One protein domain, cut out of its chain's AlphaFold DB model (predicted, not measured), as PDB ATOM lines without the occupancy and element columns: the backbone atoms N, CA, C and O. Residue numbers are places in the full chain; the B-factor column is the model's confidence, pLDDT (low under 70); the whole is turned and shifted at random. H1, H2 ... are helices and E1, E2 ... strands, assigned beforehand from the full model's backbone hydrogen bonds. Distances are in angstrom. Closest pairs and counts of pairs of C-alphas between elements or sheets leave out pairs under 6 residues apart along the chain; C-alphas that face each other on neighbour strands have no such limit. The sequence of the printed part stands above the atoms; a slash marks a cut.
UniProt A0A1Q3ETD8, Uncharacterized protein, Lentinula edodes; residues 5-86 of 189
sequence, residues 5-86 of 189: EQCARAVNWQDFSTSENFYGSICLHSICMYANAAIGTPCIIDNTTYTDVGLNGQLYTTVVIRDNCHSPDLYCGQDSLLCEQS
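AT A GLANCE: This is residues 5 to 86 of the 189 residues of an uncharacterized protein of Lentinula edodes (UniProt A0A1Q3ETD8). A long two-stranded arm, the hairpin of E3 and E4, reaches away from a small body of loops and two short hairpins, E1 with E2 and E5 with E6, which sit on either side of the arm's base. H1, a single short helix, lies at the edge of the body beyond the start of E1, and the arm makes most of the longest axis. The printed part has 82 residues, with one named helix and six named strands in the order H1, E1, E2, E3, E4, E5, E6; each hairpin is its own antiparallel sheet of two strands. The class is mostly strand, though under half of the residues, 36, are in named elements. The whole is elongated, spanning 46 by 29 by 20 A, and only just loose, close to compact, with a radius of gyration of the C-alphas of 14.5 A.

IN THESE COORDINATES: H1 is residues 13 to 16, 5.2 A long, and begins with C-alpha 13 at (-27.848, 109.947, -15.409). E1 is residues 25 to 28, 9.9 A long, and E2 is residues 31 to 34, 10.1 A long. E3, residues 45 to 53, and E4, residues 59 to 67, are the longest strands by residues, each 26.1 A long; C-alpha 53 is at (-61.485, 97.372, -5.763). E5, residues 74 to 76, and E6, residues 83 to 85, are each 7.0 A long, and C-alpha 85 is at (-37.942, 101.448, -31.389).

HOW THE PARTS SIT: E3 and E4 form a hairpin, antiparallel at 161 degrees between directions; N 46 and O 66, 2.8 A apart, and N 60 and O 52, 2.8 A apart, are within hydrogen-bond range. The closest C-alphas of E1 and E3 are those of Leu 28 and Asp 46, 5.5 A apart. E1 and E2 form a hairpin, antiparallel at 141 degrees, with N 26 and O 33 within hydrogen-bond range at 2.8 A. The closest C-alphas of H1 and E1 are those of Trp 13 and Ser 25, 7.8 A apart. H1 is too short for any pair of O i and N i+4; its one pair of O i and N i+3 is within range. The closest C-alphas of E4 and E5 are those of Asp 67 and Cys 76, 6.1 A apart. E5 and E6 form a hairpin, antiparallel at 136 degrees, with N 84 and O 75 within hydrogen-bond range at 2.8 A. E1 and E5 are apart.

THE WHOLE: The two C-alphas farthest apart, those of Val 11 and Asn 56, are 47.4 A from each other. The printed part has no cut and no long link. The mean pLDDT of the printed part is 91.5, and no printed residue is under 70.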
ATOM      1  N   GLU A   5     -35.711 104.539  -6.286       92.06
ATOM      2  CA  GLU A   5     -35.079 105.502  -5.385       92.06
ATOM      3  C   GLU A   5     -34.057 104.875  -4.425       92.06
ATOM      4  O   GLU A   5     -33.253 105.585  -3.823       92.06
ATOM      5  N   GLN A   6     -34.084 103.549  -4.275       93.19
ATOM      6  CA  GLN A   6     -33.137 102.785  -3.461       93.19
ATOM      7  C   GLN A   6     -31.861 102.433  -4.236       93.19
ATOM      8  O   GLN A   6     -30.885 101.972  -3.639       93.19
ATOM      9  N   CYS A   7     -31.856 102.642  -5.553       93.25
ATOM     10  CA  CYS A   7     -30.735 102.337  -6.423       93.25
ATOM     11  C   CYS A   7     -29.745 103.509  -6.512       93.25
ATOM     12  O   CYS A   7     -30.081 104.685  -6.344       93.25
ATOM     13  N   ALA A   8     -28.477 103.180  -6.771       93.62
ATOM     14  CA  ALA A   8     -27.451 104.185  -7.018       93.62
ATOM     15  C   ALA A   8     -27.683 104.860  -8.378       93.62
ATOM     16  O   ALA A   8     -28.019 104.198  -9.356       93.62
ATOM     17  N   ARG A   9     -27.457 106.177  -8.446       93.00
ATOM     18  CA  ARG A   9     -27.600 106.954  -9.689       93.00
ATOM     19  C   ARG A   9     -26.573 106.514 -10.735       93.00
ATOM     20  O   ARG A   9     -25.426 106.232 -10.386       93.00
ATOM     21  N   ALA A  10     -26.956 106.537 -12.012       89.12
ATOM     22  CA  ALA A  10     -26.024 106.294 -13.111       89.12
ATOM     23  C   ALA A  10     -24.981 107.427 -13.226       89.12
ATOM     24  O   ALA A  10     -25.268 108.583 -12.912       89.12
ATOM     25  N   VAL A  11     -23.773 107.114 -13.712       88.75
ATOM     26  CA  VAL A  11     -22.689 108.110 -13.880       88.75
ATOM     27  C   VAL A  11     -23.100 109.233 -14.845       88.75
ATOM     28  O   VAL A  11     -22.862 110.400 -14.549       88.75
ATOM     29  N   ASN A  12     -23.796 108.883 -15.932       87.62
ATOM     30  CA  ASN A  12     -24.336 109.811 -16.936       87.62
ATOM     31  C   ASN A  12     -25.866 109.882 -16.848       87.62
ATOM     32  O   ASN A  12     -26.572 109.744 -17.843       87.62
ATOM     33  N   TRP A  13     -26.405 110.011 -15.636       89.19
ATOM     34  CA  TRP A  13     -27.848 109.947 -15.409       89.19
ATOM     35  C   TRP A  13     -28.656 110.960 -16.228       89.19
ATOM     36  O   TRP A  13     -29.821 110.699 -16.493       89.19
ATOM     37  N   GLN A  14     -28.077 112.093 -16.631       89.94
ATOM     38  CA  GLN A  14     -28.776 113.115 -17.412       89.94
ATOM     39  C   GLN A  14     -29.291 112.583 -18.754       89.94
ATOM     40  O   GLN A  14     -30.356 113.008 -19.188       89.94
ATOM     41  N   ASP A  15     -28.576 111.636 -19.362       88.44
ATOM     42  CA  ASP A  15     -28.923 111.071 -20.671       88.44
ATOM     43  C   ASP A  15     -30.007 109.981 -20.568       88.44
ATOM     44  O   ASP A  15     -30.697 109.677 -21.541       88.44
ATOM     45  N   PHE A  16     -30.159 109.390 -19.379       88.06
ATOM     46  CA  PHE A  16     -31.026 108.233 -19.131       88.06
ATOM     47  C   PHE A  16     -32.193 108.538 -18.187       88.06
ATOM     48  O   PHE A  16     -33.041 107.680 -17.959       88.06
ATOM     49  N   SER A  17     -32.236 109.723 -17.577       90.75
ATOM     50  CA  SER A  17     -33.253 110.070 -16.586       90.75
ATOM     51  C   SER A  17     -34.593 110.329 -17.258       90.75
ATOM     52  O   SER A  17     -34.727 111.256 -18.053       90.75
ATOM     53  N   THR A  18     -35.611 109.575 -16.860       88.00
ATOM     54  CA  THR A  18     -36.995 109.756 -17.316       88.00
ATOM     55  C   THR A  18     -37.950 109.790 -16.127       88.00
ATOM     56  O   THR A  18     -37.540 109.601 -14.983       88.00
ATOM     57  N   SER A  19     -39.237 110.040 -16.374       85.56
ATOM     58  CA  SER A  19     -40.282 109.948 -15.344       85.56
ATOM     59  C   SER A  19     -40.519 108.521 -14.837       85.56
ATOM     60  O   SER A  19     -41.186 108.341 -13.824       85.56
ATOM     61  N   GLU A  20     -39.990 107.509 -15.528       85.25
ATOM     62  CA  GLU A  20     -40.195 106.091 -15.212       85.25
ATOM     63  C   GLU A  20     -39.051 105.474 -14.400       85.25
ATOM     64  O   GLU A  20     -39.130 104.294 -14.050       85.25
ATOM     65  N   ASN A  21     -37.996 106.244 -14.116       91.31
ATOM     66  CA  ASN A  21     -36.804 105.773 -13.422       91.31
ATOM     67  C   ASN A  21     -36.276 106.799 -12.407       91.31
ATOM     68  O   ASN A  21     -36.733 107.941 -12.334       91.31
ATOM     69  N   PHE A  22     -35.292 106.395 -11.605       93.38
ATOM     70  CA  PHE A  22     -34.615 107.276 -10.660       93.38
ATOM     71  C   PHE A  22     -33.219 107.629 -11.168       93.38
ATOM     72  O   PHE A  22     -32.266 106.874 -10.971       93.38
ATOM     73  N   TYR A  23     -33.075 108.785 -11.825       93.12
ATOM     74  CA  TYR A  23     -31.792 109.247 -12.374       93.12
ATOM     75  C   TYR A  23     -31.097 108.163 -13.231       93.12
ATOM     76  O   TYR A  23     -29.921 107.841 -13.029       93.12
ATOM     77  N   GLY A  24     -31.851 107.537 -14.139       92.12
ATOM     78  CA  GLY A  24     -31.371 106.469 -15.026       92.12
ATOM     79  C   GLY A  24     -31.202 105.097 -14.366       92.12
ATOM     80  O   GLY A  24     -30.852 104.135 -15.049       92.12
ATOM     81  N   SER A  25     -31.438 104.978 -13.058       93.75
ATOM     82  CA  SER A  25     -31.466 103.697 -12.347       93.75
ATOM     83  C   SER A  25     -32.892 103.175 -12.209       93.75
ATOM     84  O   SER A  25     -33.822 103.951 -11.997       93.75
ATOM     85  N   ILE A  26     -33.054 101.864 -12.349       93.81
ATOM     86  CA  ILE A  26     -34.339 101.174 -12.298       93.81
ATOM     87  C   ILE A  26     -34.215  99.887 -11.483       93.81
ATOM     88  O   ILE A  26     -33.192  99.197 -11.523       93.81
ATOM     89  N   CYS A  27     -35.261  99.563 -10.729       94.06
ATOM     90  CA  CYS A  27     -35.369  98.325  -9.974       94.06
ATOM     91  C   CYS A  27     -36.316  97.363 -10.699       94.06
ATOM     92  O   CYS A  27     -37.530  97.585 -10.733       94.06
ATOM     93  N   LEU A  28     -35.751  96.292 -11.261       93.94
ATOM     94  CA  LEU A  28     -36.487  95.220 -11.938       93.94
ATOM     95  C   LEU A  28     -36.245  93.911 -11.193       93.94
ATOM     96  O   LEU A  28     -35.102  93.584 -10.869       93.94
ATOM     97  N   HIS A  29     -37.304  93.169 -10.873       92.56
ATOM     98  CA  HIS A  29     -37.233  91.932 -10.082       92.56
ATOM     99  C   HIS A  29     -36.495  92.091  -8.740       92.56
ATOM    100  O   HIS A  29     -35.836  91.171  -8.263       92.56
ATOM    101  N   SER A  30     -36.612  93.260  -8.101       91.00
ATOM    102  CA  SER A  30     -35.869  93.620  -6.877       91.00
ATOM    103  C   SER A  30     -34.342  93.700  -7.051       91.00
ATOM    104  O   SER A  30     -33.606  93.623  -6.067       91.00
ATOM    105  N   ILE A  31     -33.856  93.866  -8.284       93.44
ATOM    106  CA  ILE A  31     -32.444  94.061  -8.616       93.44
ATOM    107  C   ILE A  31     -32.272  95.463  -9.201       93.44
ATOM    108  O   ILE A  31     -32.923  95.830 -10.180       93.44
ATOM    109  N   CYS A  32     -31.368  96.243  -8.608       93.69
ATOM    110  CA  CYS A  32     -30.992  97.551  -9.130       93.69
ATOM    111  C   CYS A  32     -30.114  97.412 -10.375       93.69
ATOM    112  O   CYS A  32     -29.077  96.745 -10.343       93.69
ATOM    113  N   MET A  33     -30.502  98.093 -11.445       93.94
ATOM    114  CA  MET A  33     -29.759  98.183 -12.698       93.94
ATOM    115  C   MET A  33     -29.985  99.548 -13.361       93.94
ATOM    116  O   MET A  33     -30.644 100.419 -12.795       93.94
ATOM    117  N   TYR A  34     -29.411  99.755 -14.545       94.12
ATOM    118  CA  TYR A  34     -29.566 100.998 -15.301       94.12
ATOM    119  C   TYR A  34     -30.493 100.799 -16.499       94.12
ATOM    120  O   TYR A  34     -30.455  99.756 -17.150       94.12
ATOM    121  N   ALA A  35     -31.304 101.815 -16.789       93.69
ATOM    122  CA  ALA A  35     -32.181 101.870 -17.957       93.69
ATOM    123  C   ALA A  35     -31.410 102.408 -19.176       93.69
ATOM    124  O   ALA A  35     -31.647 103.515 -19.658       93.69
ATOM    125  N   ASN A  36     -30.391 101.662 -19.601       93.50
ATOM    126  CA  ASN A  36     -29.456 102.064 -20.652       93.50
ATOM    127  C   ASN A  36     -29.265 100.994 -21.737       93.50
ATOM    128  O   ASN A  36     -28.274 101.045 -22.471       93.50
ATOM    129  N   ALA A  37     -30.164 100.010 -21.829       94.81
ATOM    130  CA  ALA A  37     -30.091  99.003 -22.878       94.81
ATOM    131  C   ALA A  37     -30.380  99.643 -24.246       94.81
ATOM    132  O   ALA A  37     -31.351 100.382 -24.425       94.81
ATOM    133  N   ALA A  38     -29.480  99.386 -25.195       95.06
ATOM    134  CA  ALA A  38     -29.516  99.963 -26.531       95.06
ATOM    135  C   ALA A  38     -30.409  99.144 -27.471       95.06
ATOM    136  O   ALA A  38     -30.730  97.985 -27.203       95.06
ATOM    137  N   ILE A  39     -30.760  99.728 -28.613       96.38
ATOM    138  CA  ILE A  39     -31.561  99.065 -29.642       96.38
ATOM    139  C   ILE A  39     -30.966  97.707 -30.055       96.38
ATOM    140  O   ILE A  39     -29.758  97.564 -30.246       96.38
ATOM    141  N   GLY A  40     -31.823  96.693 -30.165       96.19
ATOM    142  CA  GLY A  40     -31.458  95.325 -30.530       96.19
ATOM    143  C   GLY A  40     -30.700  94.544 -29.452       96.19
ATOM    144  O   GLY A  40     -30.306  93.407 -29.707       96.19
ATOM    145  N   THR A  41     -30.474  95.116 -28.264       96.94
ATOM    146  CA  THR A  41     -29.857  94.393 -27.144       96.94
ATOM    147  C   THR A  41     -30.910  93.682 -26.289       96.94
ATOM    148  O   THR A  41     -32.057  94.136 -26.250       96.94
ATOM    149  N   PRO A  42     -30.552  92.573 -25.612       96.69
ATOM    150  CA  PRO A  42     -31.460  91.896 -24.694       96.69
ATOM    151  C   PRO A  42     -31.906  92.810 -23.555       96.69
ATOM    152  O   PRO A  42     -31.079  93.479 -22.931       96.69
ATOM    153  N   CYS A  43     -33.199  92.784 -23.258       95.69
ATOM    154  CA  CYS A  43     -33.805  93.576 -22.196       95.69
ATOM    155  C   CYS A  43     -34.486  92.707 -21.141       95.69
ATOM    156  O   CYS A  43     -34.783  91.530 -21.342       95.69
ATOM    157  N   ILE A  44     -34.676  93.301 -19.968       95.25
ATOM    158  CA  ILE A  44     -35.302  92.682 -18.807       95.25
ATOM    159  C   ILE A  44     -36.657  93.351 -18.628       95.25
ATOM    160  O   ILE A  44     -36.720  94.571 -18.520       95.25
ATOM    161  N   ILE A  45     -37.717  92.546 -18.574       93.25
ATOM    162  CA  ILE A  45     -39.088  93.002 -18.334       93.25
ATOM    163  C   ILE A  45     -39.483  92.633 -16.910       93.25
ATOM    164  O   ILE A  45     -39.323  91.480 -16.517       93.25
ATOM    165  N   ASP A  46     -40.039  93.584 -16.165       92.38
ATOM    166  CA  ASP A  46     -40.739  93.345 -14.903       92.38
ATOM    167  C   ASP A  46     -42.217  93.701 -15.089       92.38
ATOM    168  O   ASP A  46     -42.571  94.853 -15.354       92.38
ATOM    169  N   ASN A  47     -43.081  92.694 -14.980       91.12
ATOM    170  CA  ASN A  47     -44.522  92.846 -15.112       91.12
ATOM    171  C   ASN A  47     -45.178  92.708 -13.734       91.12
ATOM    172  O   ASN A  47     -45.200  91.627 -13.140       91.12
ATOM    173  N   THR A  48     -45.736  93.808 -13.233       88.75
ATOM    174  CA  THR A  48     -46.471  93.833 -11.970       88.75
ATOM    175  C   THR A  48     -47.953  94.099 -12.223       88.75
ATOM    176  O   THR A  48     -48.350  95.185 -12.642       88.75
ATOM    177  N   THR A  49     -48.788  93.119 -11.882       90.00
ATOM    178  CA  THR A  49     -50.247  93.257 -11.915       90.00
ATOM    179  C   THR A  49     -50.765  93.789 -10.583       90.00
ATOM    180  O   THR A  49     -50.582  93.168  -9.535       90.00
ATOM    181  N   TYR A  50     -51.454  94.921 -10.632       85.31
ATOM    182  CA  TYR A  50     -52.161  95.533  -9.518       85.31
ATOM    183  C   TYR A  50     -53.654  95.264  -9.660       85.31
ATOM    184  O   TYR A  50     -54.245  95.530 -10.702       85.31
ATOM    185  N   THR A  51     -54.275  94.741  -8.611       89.94
ATOM    186  CA  THR A  51     -55.728  94.568  -8.537       89.94
ATOM    187  C   THR A  51     -56.267  95.496  -7.465       89.94
ATOM    188  O   THR A  51     -55.885  95.357  -6.303       89.94
ATOM    189  N   ASP A  52     -57.148  96.413  -7.844       85.56
ATOM    190  CA  ASP A  52     -57.824  97.328  -6.927       85.56
ATOM    191  C   ASP A  52     -59.341  97.093  -6.955       85.56
ATOM    192  O   ASP A  52     -59.895  96.556  -7.917       85.56
ATOM    193  N   VAL A  53     -60.029  97.463  -5.878       89.25
ATOM    194  CA  VAL A  53     -61.485  97.372  -5.763       89.25
ATOM    195  C   VAL A  53     -62.072  98.736  -6.109       89.25
ATOM    196  O   VAL A  53     -61.958  99.695  -5.351       89.25
ATOM    197  N   GLY A  54     -62.730  98.823  -7.260       85.00
ATOM    198  CA  GLY A  54     -63.416 100.030  -7.699       85.00
ATOM    199  C   GLY A  54     -64.604 100.398  -6.805       85.00
ATOM    200  O   GLY A  54     -65.114  99.588  -6.028       85.00
ATOM    201  N   LEU A  55     -65.112 101.620  -6.977       81.62
ATOM    202  CA  LEU A  55     -66.200 102.207  -6.175       81.62
ATOM    203  C   LEU A  55     -67.482 101.350  -6.112       81.62
ATOM    204  O   LEU A  55     -68.239 101.441  -5.150       81.62
ATOM    205  N   ASN A  56     -67.708 100.494  -7.113       86.94
ATOM    206  CA  ASN A  56     -68.875  99.612  -7.215       86.94
ATOM    207  C   ASN A  56     -68.605  98.180  -6.705       86.94
ATOM    208  O   ASN A  56     -69.384  97.273  -6.993       86.94
ATOM    209  N   GLY A  57     -67.474  97.938  -6.032       84.12
ATOM    210  CA  GLY A  57     -67.025  96.596  -5.640       84.12
ATOM    211  C   GLY A  57     -66.504  95.742  -6.804       84.12
ATOM    212  O   GLY A  57     -66.210  94.564  -6.617       84.12
ATOM    213  N   GLN A  58     -66.393  96.315  -8.008       87.81
ATOM    214  CA  GLN A  58     -65.796  95.650  -9.165       87.81
ATOM    215  C   GLN A  58     -64.274  95.657  -9.052       87.81
ATOM    216  O   GLN A  58     -63.685  96.689  -8.741       87.81
ATOM    217  N   LEU A  59     -63.639  94.521  -9.334       88.38
ATOM    218  CA  LEU A  59     -62.182  94.433  -9.391       88.38
ATOM    219  C   LEU A  59     -61.674  95.092 -10.674       88.38
ATOM    220  O   LEU A  59     -62.111  94.741 -11.770       88.38
ATOM    221  N   TYR A  60     -60.755  96.037 -10.524       85.75
ATOM    222  CA  TYR A  60     -60.031  96.676 -11.610       85.75
ATOM    223  C   TYR A  60     -58.584  96.196 -11.587       85.75
ATOM    224  O   TYR A  60     -57.878  96.359 -10.593       85.75
ATOM    225  N   THR A  61     -58.148  95.579 -12.681       86.75
ATOM    226  CA  THR A  61     -56.791  95.048 -12.813       86.75
ATOM    227  C   THR A  61     -55.987  95.962 -13.725       86.75
ATOM    228  O   THR A  61     -56.343  96.137 -14.886       86.75
ATOM    229  N   THR A  62     -54.904  96.534 -13.208       84.94
ATOM    230  CA  THR A  62     -53.933  97.331 -13.965       84.94
ATOM    231  C   THR A  62     -52.625  96.568 -14.050       84.94
ATOM    232  O   THR A  62     -52.087  96.131 -13.037       84.94
ATOM    233  N   VAL A  63     -52.105  96.406 -15.258       86.38
ATOM    234  CA  VAL A  63     -50.828  95.738 -15.498       86.38
ATOM    235  C   VAL A  63     -49.793  96.820 -15.770       86.38
ATOM    236  O   VAL A  63     -49.932  97.566 -16.733       86.38
ATOM    237  N   VAL A  64     -48.784  96.928 -14.908       87.62
ATOM    238  CA  VAL A  64     -47.677  97.873 -15.083       87.62
ATOM    239  C   VAL A  64     -46.459  97.086 -15.524       87.62
ATOM    240  O   VAL A  64     -45.951  96.241 -14.784       87.62
ATOM    241  N   ILE A  65     -45.997  97.383 -16.730       89.94
ATOM    242  CA  ILE A  65     -44.834  96.745 -17.338       89.94
ATOM    243  C   ILE A  65     -43.694  97.754 -17.318       89.94
ATOM    244  O   ILE A  65     -43.907  98.945 -17.553       89.94
ATOM    245  N   ARG A  66     -42.504  97.292 -16.940       91.62
ATOM    246  CA  ARG A  66     -41.291  98.104 -16.829       91.62
ATOM    247  C   ARG A  66     -40.131  97.367 -17.472       91.62
ATOM    248  O   ARG A  66     -40.068  96.143 -17.390       91.62
ATOM    249  N   ASP A  67     -39.199  98.110 -18.051       94.38
ATOM    250  CA  ASP A  67     -38.027  97.542 -18.706       94.38
ATOM    251  C   ASP A  67     -36.785  98.430 -18.566       94.38
ATOM    252  O   ASP A  67     -36.861  99.569 -18.106       94.38
ATOM    253  N   ASN A  68     -35.620  97.875 -18.900       94.81
ATOM    254  CA  ASN A  68     -34.333  98.566 -18.831       94.81
ATOM    255  C   ASN A  68     -33.879  99.164 -20.177       94.81
ATOM    256  O   ASN A  68     -32.703  99.526 -20.301       94.81
ATOM    257  N   CYS A  69     -34.758  99.247 -21.179       95.06
ATOM    258  CA  CYS A  69     -34.443  99.921 -22.433       95.06
ATOM    259  C   CYS A  69     -34.351 101.433 -22.228       95.06
ATOM    260  O   CYS A  69     -34.851 101.999 -21.254       95.06
ATOM    261  N   HIS A  70     -33.650 102.098 -23.142       92.38
ATOM    262  CA  HIS A  70     -33.523 103.550 -23.107       92.38
ATOM    263  C   HIS A  70     -34.841 104.233 -23.508       92.38
ATOM    264  O   HIS A  70     -35.144 104.393 -24.687       92.38
ATOM    265  N   SER A  71     -35.631 104.631 -22.514       88.69
ATOM    266  CA  SER A  71     -36.850 105.427 -22.705       88.69
ATOM    267  C   SER A  71     -36.524 106.898 -23.021       88.69
ATOM    268  O   SER A  71     -35.537 107.419 -22.495       88.69
ATOM    269  N   PRO A  72     -37.373 107.624 -23.776       88.25
ATOM    270  CA  PRO A  72     -38.660 107.203 -24.352       88.25
ATOM    271  C   PRO A  72     -38.541 106.509 -25.718       88.25
ATOM    272  O   PRO A  72     -39.527 105.967 -26.216       88.25
ATOM    273  N   ASP A  73     -37.354 106.522 -26.323       91.38
ATOM    274  CA  ASP A  73     -37.163 106.116 -27.717       91.38
ATOM    275  C   ASP A  73     -37.232 104.601 -27.918       91.38
ATOM    276  O   ASP A  73     -37.524 104.152 -29.024       91.38
ATOM    277  N   LEU A  74     -36.973 103.810 -26.874       94.94
ATOM    278  CA  LEU A  74     -36.975 102.354 -26.933       94.94
ATOM    279  C   LEU A  74     -37.950 101.728 -25.928       94.94
ATOM    280  O   LEU A  74     -38.213 102.270 -24.851       94.94
ATOM    281  N   TYR A  75     -38.420 100.528 -26.255       94.50
ATOM    282  CA  TYR A  75     -39.188  99.659 -25.362       94.50
ATOM    283  C   TYR A  75     -38.720  98.211 -25.495       94.50
ATOM    284  O   TYR A  75     -38.126  97.833 -26.504       94.50
ATOM    285  N   CYS A  76     -38.995  97.378 -24.494       95.56
ATOM    286  CA  CYS A  76     -38.672  95.957 -24.566       95.56
ATOM    287  C   CYS A  76     -39.812  95.159 -25.212       95.56
ATOM    288  O   CYS A  76     -40.921  95.106 -24.672       95.56
ATOM    289  N   GLY A  77     -39.554  94.520 -26.356       94.38
ATOM    290  CA  GLY A  77     -40.537  93.656 -27.008       94.38
ATOM    291  C   GLY A  77     -40.855  92.431 -26.148       94.38
ATOM    292  O   GLY A  77     -39.948  91.710 -25.736       94.38
ATOM    293  N   GLN A  78     -42.138  92.171 -25.874       90.31
ATOM    294  CA  GLN A  78     -42.539  91.052 -25.007       90.31
ATOM    295  C   GLN A  78     -42.181  89.682 -25.593       90.31
ATOM    296  O   GLN A  78     -41.793  88.781 -24.851       90.31
ATOM    297  N   ASP A  79     -42.276  89.543 -26.917       91.00
ATOM    298  CA  ASP A  79     -41.987  88.290 -27.616       91.00
ATOM    299  C   ASP A  79     -40.502  88.155 -27.981       91.00
ATOM    300  O   ASP A  79     -39.931  87.067 -27.907       91.00
ATOM    301  N   SER A  80     -39.868  89.258 -28.394       94.06
ATOM    302  CA  SER A  80     -38.474  89.272 -28.847       94.06
ATOM    303  C   SER A  80     -37.474  89.329 -27.691       94.06
ATOM    304  O   SER A  80     -36.358  88.830 -27.837       94.06
ATOM    305  N   LEU A  81     -37.865  89.914 -26.551       94.94
ATOM    306  CA  LEU A  81     -36.994  90.261 -25.421       94.94
ATOM    307  C   LEU A  81     -35.791  91.122 -25.841       94.94
ATOM    308  O   LEU A  81     -34.711  91.039 -25.247       94.94
ATOM    309  N   LEU A  82     -35.979  91.950 -26.871       97.00
ATOM    310  CA  LEU A  82     -34.998  92.909 -27.371       97.00
ATOM    311  C   LEU A  82     -35.548  94.333 -27.264       97.00
ATOM    312  O   LEU A  82     -36.755  94.550 -27.382       97.00
ATOM    313  N   CYS A  83     -34.659  95.310 -27.074       96.75
ATOM    314  CA  CYS A  83     -35.051  96.713 -27.153       96.75
ATOM    315  C   CYS A  83     -35.380  97.094 -28.599       96.75
ATOM    316  O   CYS A  83     -34.517  97.055 -29.482       96.75
ATOM    317  N   GLU A  84     -36.617  97.496 -28.830       96.06
ATOM    318  CA  GLU A  84     -37.172  97.921 -30.108       96.06
ATOM    319  C   GLU A  84     -37.480  99.421 -30.080       96.06
ATOM    320  O   GLU A  84     -37.536 100.035 -29.019       96.06
ATOM    321  N   GLN A  85     -37.649 100.022 -31.257       96.06
ATOM    322  CA  GLN A  85     -37.942 101.448 -31.389       96.06
ATOM    323  C   GLN A  85     -39.402 101.739 -31.028       96.06
ATOM    324  O   GLN A  85     -40.306 101.184 -31.653       96.06
ATOM    325  N   SER A  86     -39.622 102.666 -30.096       94.88
ATOM    326  CA  SER A  86     -40.941 103.196 -29.749       94.88
ATOM    327  C   SER A  86     -41.653 103.798 -30.959       94.88
ATOM    328  O   SER A  86     -41.057 104.309 -31.909       94.88
TER     329      SER A  86